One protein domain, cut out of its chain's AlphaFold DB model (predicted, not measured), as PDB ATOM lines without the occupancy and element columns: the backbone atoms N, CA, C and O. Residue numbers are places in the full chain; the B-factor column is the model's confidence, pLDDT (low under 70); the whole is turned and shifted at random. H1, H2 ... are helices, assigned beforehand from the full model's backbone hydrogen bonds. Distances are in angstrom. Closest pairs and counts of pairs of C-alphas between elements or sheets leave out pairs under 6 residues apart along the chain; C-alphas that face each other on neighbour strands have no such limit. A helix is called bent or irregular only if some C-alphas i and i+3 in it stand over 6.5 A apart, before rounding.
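This is residues 77 to 144 of the 197 residues of an uncharacterized protein of Pseudomonas stutzeri (UniProt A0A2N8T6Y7). A long bent helix, H2, makes most of the length of a thin rod; H1 folds back along its first arm at one end, and short H3 turns off at the other. Residues 118 to 131 of H2 stick out alone. The printed part has 68 residues with three named helices, H1, H2, H3 in order, and no named strand: all helix, extended, radius of gyration of the C-alphas 19.2 A, spans 57 by 24 by 12 A.

H2, residues 101 to 134, was assigned as one helix by its hydrogen bonds but is bent: C-alphas 112 and 115 are 7.1 A apart. Its arms are H2a, residues 101 to 112, 16.8 A, and H2b, residues 115 to 134, 28.4 A. H1, residues 78 to 92, 20.8 A, begins at C-alpha 78 (47.604, -44.132, 26.354). H3, residues 137 to 142, ends at C-alpha 142 (15.633, -45.389, 27.139).

H2a and H2b stand at a steep tilt of 52 degrees. H1 and H2a, a helical hairpin, only just touch, with 3 pairs of C-alphas within 8 A, the closest those of Ala 79 and Gly 110, 6.5 A; they run opposite ways at 38 degrees, a steep tilt. H2b and H3 are close but not clearly touching, the closest C-alphas being Arg 132 and Arg 140, 7.4 A. H1 and H3 are apart. In H1, H2a, H2b and H3 every O i to N i+4 pair is within hydrogen-bond range.

The farthest C-alphas, Arg 96 and Leu 138, are 57.5 A apart. The printed part has no cut and no long link. Thirteen residues, among them 77 to 81, have pLDDT under 70.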
ATOM      1  N   HIS A  77      43.427 -44.549  26.917       57.59
ATOM      2  CA  HIS A  77      44.237 -44.742  28.113       57.59
ATOM      3  C   HIS A  77      45.732 -44.733  27.815       57.59
ATOM      4  O   HIS A  77      46.481 -45.335  28.566       57.59
ATOM      5  N   TRP A  78      46.194 -44.063  26.755       59.44
ATOM      6  CA  TRP A  78      47.604 -44.132  26.354       59.44
ATOM      7  C   TRP A  78      48.559 -43.843  27.523       59.44
ATOM      8  O   TRP A  78      49.383 -44.687  27.845       59.44
ATOM      9  N   ALA A  79      48.336 -42.763  28.284       63.56
ATOM     10  CA  ALA A  79      49.115 -42.470  29.493       63.56
ATOM     11  C   ALA A  79      49.003 -43.554  30.589       63.56
ATOM     12  O   ALA A  79      49.991 -43.894  31.230       63.56
ATOM     13  N   ARG A  80      47.817 -44.143  30.791       67.06
ATOM     14  CA  ARG A  80      47.600 -45.225  31.771       67.06
ATOM     15  C   ARG A  80      48.244 -46.544  31.328       67.06
ATOM     16  O   ARG A  80      48.692 -47.301  32.180       67.06
ATOM     17  N   LEU A  81      48.290 -46.813  30.025       68.31
ATOM     18  CA  LEU A  81      48.966 -47.965  29.429       68.31
ATOM     19  C   LEU A  81      50.476 -47.810  29.559       68.31
ATOM     20  O   LEU A  81      51.102 -48.697  30.116       68.31
ATOM     21  N   GLN A  82      51.024 -46.649  29.179       70.75
ATOM     22  CA  GLN A  82      52.440 -46.332  29.382       70.75
ATOM     23  C   GLN A  82      52.827 -46.476  30.862       70.75
ATOM     24  O   GLN A  82      53.823 -47.110  31.186       70.75
ATOM     25  N   TRP A  83      51.995 -45.975  31.780       73.88
ATOM     26  CA  TRP A  83      52.241 -46.119  33.217       73.88
ATOM     27  C   TRP A  83      52.204 -47.572  33.702       73.88
ATOM     28  O   TRP A  83      52.989 -47.968  34.562       73.88
ATOM     29  N   ARG A  84      51.285 -48.379  33.162       78.25
ATOM     30  CA  ARG A  84      51.185 -49.804  33.487       78.25
ATOM     31  C   ARG A  84      52.411 -50.563  32.987       78.25
ATOM     32  O   ARG A  84      52.992 -51.306  33.769       78.25
ATOM     33  N   ASP A  85      52.824 -50.319  31.751       77.25
ATOM     34  CA  ASP A  85      53.968 -50.990  31.139       77.25
ATOM     35  C   ASP A  85      55.276 -50.603  31.864       77.25
ATOM     36  O   ASP A  85      56.083 -51.474  32.179       77.25
ATOM     37  N   ILE A  86      55.442 -49.332  32.264       78.56
ATOM     38  CA  ILE A  86      56.569 -48.884  33.111       78.56
ATOM     39  C   ILE A  86      56.555 -49.590  34.471       78.56
ATOM     40  O   ILE A  86      57.599 -50.013  34.960       78.56
ATOM     41  N   LYS A  87      55.381 -49.745  35.098       83.12
ATOM     42  CA  LYS A  87      55.250 -50.436  36.389       83.12
ATOM     43  C   LYS A  87      55.552 -51.933  36.277       83.12
ATOM     44  O   LYS A  87      56.128 -52.505  37.200       83.12
ATOM     45  N   GLU A  88      55.151 -52.562  35.177       85.38
ATOM     46  CA  GLU A  88      55.465 -53.961  34.875       85.38
ATOM     47  C   GLU A  88      56.976 -54.140  34.653       85.38
ATOM     48  O   GLU A  88      57.571 -55.004  35.292       85.38
ATOM     49  N   GLN A  89      57.625 -53.266  33.873       82.31
ATOM     50  CA  GLN A  89      59.085 -53.291  33.678       82.31
ATOM     51  C   GLN A  89      59.865 -52.977  34.961       82.31
ATOM     52  O   GLN A  89      60.893 -53.595  35.228       82.31
ATOM     53  N   TYR A  90      59.361 -52.060  35.792       83.00
ATOM     54  CA  TYR A  90      59.947 -51.749  37.097       83.00
ATOM     55  C   TYR A  90      59.970 -52.977  38.004       83.00
ATOM     56  O   TYR A  90      60.991 -53.268  38.620       83.00
ATOM     57  N   LYS A  91      58.856 -53.716  38.056       86.50
ATOM     58  CA  LYS A  91      58.770 -54.964  38.818       86.50
ATOM     59  C   LYS A  91      59.642 -56.069  38.229       86.50
ATOM     60  O   LYS A  91      60.274 -56.785  38.989       86.50
ATOM     61  N   ALA A  92      59.666 -56.215  36.906       86.44
ATOM     62  CA  ALA A  92      60.412 -57.281  36.239       86.44
ATOM     63  C   ALA A  92      61.934 -57.145  36.408       86.44
ATOM     64  O   ALA A  92      62.635 -58.150  36.406       86.44
ATOM     65  N   ASN A  93      62.431 -55.918  36.574       84.19
ATOM     66  CA  ASN A  93      63.858 -55.639  36.701       84.19
ATOM     67  C   ASN A  93      64.284 -55.220  38.125       84.19
ATOM     68  O   ASN A  93      65.328 -54.582  38.276       84.19
ATOM     69  N   ASP A  94      63.476 -55.500  39.157       84.44
ATOM     70  CA  ASP A  94      63.743 -55.111  40.558       84.44
ATOM     71  C   ASP A  94      64.152 -53.632  40.718       84.44
ATOM     72  O   ASP A  94      65.073 -53.260  41.451       84.44
ATOM     73  N   GLY A  95      63.478 -52.758  39.971       78.31
ATOM     74  CA  GLY A  95      63.713 -51.317  39.980       78.31
ATOM     75  C   GLY A  95      64.980 -50.845  39.262       78.31
ATOM     76  O   GLY A  95      65.281 -49.650  39.301       78.31
ATOM     77  N   ARG A  96      65.712 -51.725  38.572       78.31
ATOM     78  CA  ARG A  96      66.892 -51.374  37.759       78.31
ATOM     79  C   ARG A  96      66.531 -51.333  36.277       78.31
ATOM     80  O   ARG A  96      65.677 -52.082  35.841       78.31
ATOM     81  N   ASN A  97      67.163 -50.467  35.480       77.25
ATOM     82  CA  ASN A  97      67.070 -50.469  34.004       77.25
ATOM     83  C   ASN A  97      65.648 -50.638  33.413       77.25
ATOM     84  O   ASN A  97      65.466 -51.250  32.366       77.25
ATOM     85  N   PHE A  98      64.625 -50.112  34.088       76.62
ATOM     86  CA  PHE A  98      63.217 -50.298  33.720       76.62
ATOM     87  C   PHE A  98      62.670 -49.191  32.813       76.62
ATOM     88  O   PHE A  98      61.536 -49.259  32.355       76.62
ATOM     89  N   LEU A  99      63.464 -48.143  32.594       80.88
ATOM     90  CA  LEU A  99      63.138 -47.010  31.742       80.88
ATOM     91  C   LEU A  99      64.157 -46.964  30.609       80.88
ATOM     92  O   LEU A  99      65.313 -46.597  30.809       80.88
ATOM     93  N   SER A 100      63.724 -47.350  29.411       79.50
ATOM     94  CA  SER A 100      64.499 -47.122  28.194       79.50
ATOM     95  C   SER A 100      64.522 -45.627  27.847       79.50
ATOM     96  O   SER A 100      63.626 -44.872  28.232       79.50
ATOM     97  N   ALA A 101      65.512 -45.188  27.063       78.81
ATOM     98  CA  ALA A 101      65.587 -43.802  26.588       78.81
ATOM     99  C   ALA A 101      64.318 -43.377  25.820       78.81
ATOM    100  O   ALA A 101      63.808 -42.275  26.012       78.81
ATOM    101  N   SER A 102      63.755 -44.278  25.009       74.00
ATOM    102  CA  SER A 102      62.476 -44.049  24.332       74.00
ATOM    103  C   SER A 102      61.308 -43.949  25.319       74.00
ATOM    104  O   SER A 102      60.479 -43.052  25.181       74.00
ATOM    105  N   GLY A 103      61.264 -44.795  26.354       74.56
ATOM    106  CA  GLY A 103      60.258 -44.725  27.419       74.56
ATOM    107  C   GLY A 103      60.317 -43.414  28.210       74.56
ATOM    108  O   GLY A 103      59.279 -42.830  28.519       74.56
ATOM    109  N   PHE A 104      61.520 -42.899  28.467       81.12
ATOM    110  CA  PHE A 104      61.721 -41.609  29.128       81.12
ATOM    111  C   PHE A 104      61.205 -40.432  28.285       81.12
ATOM    112  O   PHE A 104      60.471 -39.582  28.793       81.12
ATOM    113  N   ILE A 105      61.519 -40.411  26.985       82.56
ATOM    114  CA  ILE A 105      61.027 -39.384  26.051       82.56
ATOM    115  C   ILE A 105      59.494 -39.415  25.960       82.56
ATOM    116  O   ILE A 105      58.851 -38.365  25.995       82.56
ATOM    117  N   LEU A 106      58.891 -40.608  25.890       78.00
ATOM    118  CA  LEU A 106      57.432 -40.761  25.856       78.00
ATOM    119  C   LEU A 106      56.765 -40.276  27.150       78.00
ATOM    120  O   LEU A 106      55.695 -39.666  27.090       78.00
ATOM    121  N   LEU A 107      57.394 -40.496  28.307       78.25
ATOM    122  CA  LEU A 107      56.891 -40.024  29.598       78.25
ATOM    123  C   LEU A 107      56.929 -38.493  29.691       78.25
ATOM    124  O   LEU A 107      55.927 -37.880  30.063       78.25
ATOM    125  N   LEU A 108      58.036 -37.872  29.275       82.56
ATOM    126  CA  LEU A 108      58.150 -36.414  29.154       82.56
ATOM    127  C   LEU A 108      57.093 -35.842  28.205       82.56
ATOM    128  O   LEU A 108      56.363 -34.923  28.580       82.56
ATOM    129  N   GLY A 109      56.949 -36.423  27.011       80.62
ATOM    130  CA  GLY A 109      55.909 -36.030  26.057       80.62
ATOM    131  C   GLY A 109      54.501 -36.152  26.648       80.62
ATOM    132  O   GLY A 109      53.673 -35.262  26.468       80.62
ATOM    133  N   GLY A 110      54.244 -37.206  27.427       76.31
ATOM    134  CA  GLY A 110      52.989 -37.399  28.150       76.31
ATOM    135  C   GLY A 110      52.690 -36.292  29.163       76.31
ATOM    136  O   GLY A 110      51.548 -35.838  29.225       76.31
ATOM    137  N   ILE A 111      53.696 -35.824  29.911       80.88
ATOM    138  CA  ILE A 111      53.560 -34.711  30.869       80.88
ATOM    139  C   ILE A 111      53.276 -33.399  30.132       80.88
ATOM    140  O   ILE A 111      52.324 -32.699  30.477       80.88
ATOM    141  N   PHE A 112      54.045 -33.088  29.086       83.44
ATOM    142  CA  PHE A 112      53.855 -31.868  28.294       83.44
ATOM    143  C   PHE A 112      52.489 -31.819  27.599       83.44
ATOM    144  O   PHE A 112      51.873 -30.758  27.510       83.44
ATOM    145  N   LEU A 113      51.985 -32.965  27.137       79.88
ATOM    146  CA  LEU A 113      50.674 -33.074  26.491       79.88
ATOM    147  C   LEU A 113      49.523 -33.283  27.489       79.88
ATOM    148  O   LEU A 113      48.359 -33.235  27.086       79.88
ATOM    149  N   ALA A 114      49.796 -33.507  28.779       76.81
ATOM    150  CA  ALA A 114      48.757 -33.757  29.778       76.81
ATOM    151  C   ALA A 114      47.719 -32.619  29.869       76.81
ATOM    152  O   ALA A 114      46.526 -32.937  29.876       76.81
ATOM    153  N   PRO A 115      48.098 -31.322  29.853       81.00
ATOM    154  CA  PRO A 115      47.126 -30.227  29.856       81.00
ATOM    155  C   PRO A 115      46.236 -30.215  28.607       81.00
ATOM    156  O   PRO A 115      45.026 -30.023  28.714       81.00
ATOM    157  N   LEU A 116      46.808 -30.484  27.428       82.31
ATOM    158  CA  LEU A 116      46.068 -30.571  26.163       82.31
ATOM    159  C   LEU A 116      45.053 -31.720  26.194       82.31
ATOM    160  O   LEU A 116      43.880 -31.529  25.869       82.31
ATOM    161  N   ASN A 117      45.475 -32.892  26.672       73.75
ATOM    162  CA  ASN A 117      44.601 -34.053  26.842       73.75
ATOM    163  C   ASN A 117      43.482 -33.782  27.864       73.75
ATOM    164  O   ASN A 117      42.332 -34.165  27.644       73.75
ATOM    165  N   ALA A 118      43.789 -33.100  28.971       77.00
ATOM    166  CA  ALA A 118      42.799 -32.716  29.976       77.00
ATOM    167  C   ALA A 118      41.763 -31.738  29.404       77.00
ATOM    168  O   ALA A 118      40.560 -31.932  29.604       77.00
ATOM    169  N   LEU A 119      42.206 -30.742  28.632       82.38
ATOM    170  CA  LEU A 119      41.324 -29.786  27.967       82.38
ATOM    171  C   LEU A 119      40.433 -30.467  26.917       82.38
ATOM    172  O   LEU A 119      39.232 -30.186  26.844       82.38
ATOM    173  N   GLN A 120      40.981 -31.410  26.147       77.50
ATOM    174  CA  GLN A 120      40.213 -32.214  25.198       77.50
ATOM    175  C   GLN A 120      39.160 -33.073  25.909       77.50
ATOM    176  O   GLN A 120      38.004 -33.103  25.485       77.50
ATOM    177  N   ASN A 121      39.523 -33.727  27.016       75.62
ATOM    178  CA  ASN A 121      38.593 -34.521  27.820       75.62
ATOM    179  C   ASN A 121      37.478 -33.660  28.424       75.62
ATOM    180  O   ASN A 121      36.314 -34.064  28.406       75.62
ATOM    181  N   LEU A 122      37.807 -32.460  28.910       81.88
ATOM    182  CA  LEU A 122      36.834 -31.501  29.429       81.88
ATOM    183  C   LEU A 122      35.881 -31.036  28.324       81.88
ATOM    184  O   LEU A 122      34.665 -31.069  28.501       81.88
ATOM    185  N   THR A 123      36.417 -30.687  27.155       78.62
ATOM    186  CA  THR A 123      35.621 -30.300  25.981       78.62
ATOM    187  C   THR A 123      34.685 -31.431  25.570       78.62
ATOM    188  O   THR A 123      33.484 -31.218  25.401       78.62
ATOM    189  N   TYR A 124      35.201 -32.659  25.488       72.69
ATOM    190  CA  TYR A 124      34.405 -33.840  25.179       72.69
ATOM    191  C   TYR A 124      33.312 -34.078  26.229       72.69
ATOM    192  O   TYR A 124      32.176 -34.379  25.869       72.69
ATOM    193  N   ALA A 125      33.608 -33.895  27.519       75.69
ATOM    194  CA  ALA A 125      32.625 -34.017  28.593       75.69
ATOM    195  C   ALA A 125      31.513 -32.958  28.485       75.69
ATOM    196  O   ALA A 125      30.335 -33.296  28.631       75.69
ATOM    197  N   ILE A 126      31.863 -31.706  28.172       78.62
ATOM    198  CA  ILE A 126      30.896 -30.621  27.948       78.62
ATOM    199  C   ILE A 126      30.016 -30.931  26.739       78.62
ATOM    200  O   ILE A 126      28.789 -30.870  26.850       78.62
ATOM    201  N   VAL A 127      30.615 -31.299  25.604       76.31
ATOM    202  CA  VAL A 127      29.881 -31.649  24.380       76.31
ATOM    203  C   VAL A 127      28.968 -32.840  24.645       76.31
ATOM    204  O   VAL A 127      27.771 -32.750  24.400       76.31
ATOM    205  N   LYS A 128      29.477 -33.914  25.256       74.75
ATOM    206  CA  LYS A 128      28.685 -35.093  25.623       74.75
ATOM    207  C   LYS A 128      27.505 -34.729  26.525       74.75
ATOM    208  O   LYS A 128      26.404 -35.235  26.310       74.75
ATOM    209  N   ARG A 129      27.703 -33.856  27.520       75.75
ATOM    210  CA  ARG A 129      26.630 -33.384  28.411       75.75
ATOM    211  C   ARG A 129      25.578 -32.581  27.644       75.75
ATOM    212  O   ARG A 129      24.391 -32.866  27.800       75.75
ATOM    213  N   ARG A 130      26.001 -31.639  26.794       72.81
ATOM    214  CA  ARG A 130      25.100 -30.841  25.947       72.81
ATOM    215  C   ARG A 130      24.311 -31.719  24.988       72.81
ATOM    216  O   ARG A 130      23.087 -31.621  24.969       72.81
ATOM    217  N   SER A 131      24.980 -32.633  24.288       69.94
ATOM    218  CA  SER A 131      24.324 -33.596  23.411       69.94
ATOM    219  C   SER A 131      23.270 -34.373  24.187       69.94
ATOM    220  O   SER A 131      22.116 -34.323  23.791       69.94
ATOM    221  N   ARG A 132      23.603 -34.974  25.347       67.62
ATOM    222  CA  ARG A 132      22.641 -35.682  26.227       67.62
ATOM    223  C   ARG A 132      21.405 -34.843  26.573       67.62
ATOM    224  O   ARG A 132      20.296 -35.369  26.542       67.62
ATOM    225  N   SER A 133      21.587 -33.553  26.852       69.69
ATOM    226  CA  SER A 133      20.492 -32.614  27.143       69.69
ATOM    227  C   SER A 133      19.719 -32.108  25.921       69.69
ATOM    228  O   SER A 133      18.712 -31.432  26.102       69.69
ATOM    229  N   GLN A 134      20.163 -32.415  24.702       70.88
ATOM    230  CA  GLN A 134      19.478 -32.073  23.452       70.88
ATOM    231  C   GLN A 134      18.705 -33.254  22.855       70.88
ATOM    232  O   GLN A 134      17.858 -33.045  21.996       70.88
ATOM    233  N   TRP A 135      18.930 -34.488  23.323       71.06
ATOM    234  CA  TRP A 135      18.169 -35.638  22.821       71.06
ATOM    235  C   TRP A 135      16.674 -35.493  23.127       71.06
ATOM    236  O   TRP A 135      16.330 -35.039  24.220       71.06
ATOM    237  N   PRO A 136      15.778 -35.934  22.233       72.62
ATOM    238  CA  PRO A 136      14.357 -36.081  22.531       72.62
ATOM    239  C   PRO A 136      14.111 -36.901  23.805       72.62
ATOM    240  O   PRO A 136      14.870 -37.824  24.120       72.62
ATOM    241  N   GLN A 137      13.039 -36.576  24.531       70.81
ATOM    242  CA  GLN A 137      12.701 -37.195  25.818       70.81
ATOM    243  C   GLN A 137      12.633 -38.731  25.734       70.81
ATOM    244  O   GLN A 137      13.234 -39.411  26.564       70.81
ATOM    245  N   LEU A 138      12.054 -39.259  24.650       67.69
ATOM    246  CA  LEU A 138      11.988 -40.692  24.343       67.69
ATOM    247  C   LEU A 138      13.360 -41.392  24.397       67.69
ATOM    248  O   LEU A 138      13.490 -42.499  24.916       67.69
ATOM    249  N   ILE A 139      14.403 -40.751  23.861       66.06
ATOM    250  CA  ILE A 139      15.746 -41.340  23.803       66.06
ATOM    251  C   ILE A 139      16.430 -41.244  25.172       66.06
ATOM    252  O   ILE A 139      17.136 -42.168  25.577       66.06
ATOM    253  N   ARG A 140      16.179 -40.172  25.932       69.25
ATOM    254  CA  ARG A 140      16.705 -40.037  27.303       69.25
ATOM    255  C   ARG A 140      16.125 -41.082  28.247       69.25
ATOM    256  O   ARG A 140      16.877 -41.621  29.051       69.25
ATOM    257  N   GLU A 141      14.826 -41.356  28.150       72.44
ATOM    258  CA  GLU A 141      14.136 -42.353  28.980       72.44
ATOM    259  C   GLU A 141      14.678 -43.764  28.739       72.44
ATOM    260  O   GLU A 141      14.888 -44.509  29.693       72.44
ATOM    261  N   ARG A 142      15.009 -44.102  27.488       65.81
ATOM    262  CA  ARG A 142      15.633 -45.389  27.139       65.81
ATOM    263  C   ARG A 142      17.108 -45.495  27.527       65.81
ATOM    264  O   ARG A 142      17.575 -46.585  27.820       65.81
ATOM    265  N   LEU A 143      17.846 -44.384  27.530       64.88
ATOM    266  CA  LEU A 143      19.254 -44.344  27.952       64.88
ATOM    267  C   LEU A 143      19.438 -44.355  29.483       64.88
ATOM    268  O   LEU A 143      20.582 -44.300  29.950       64.88
ATOM    269  N   ARG A 144      18.353 -44.370  30.270       70.38
ATOM    270  CA  ARG A 144      18.414 -44.586  31.723       70.38
ATOM    271  C   ARG A 144      18.807 -46.035  32.011       70.38
ATOM    272  O   ARG A 144      18.429 -46.932  31.269       70.38
TER     273      ARG A 144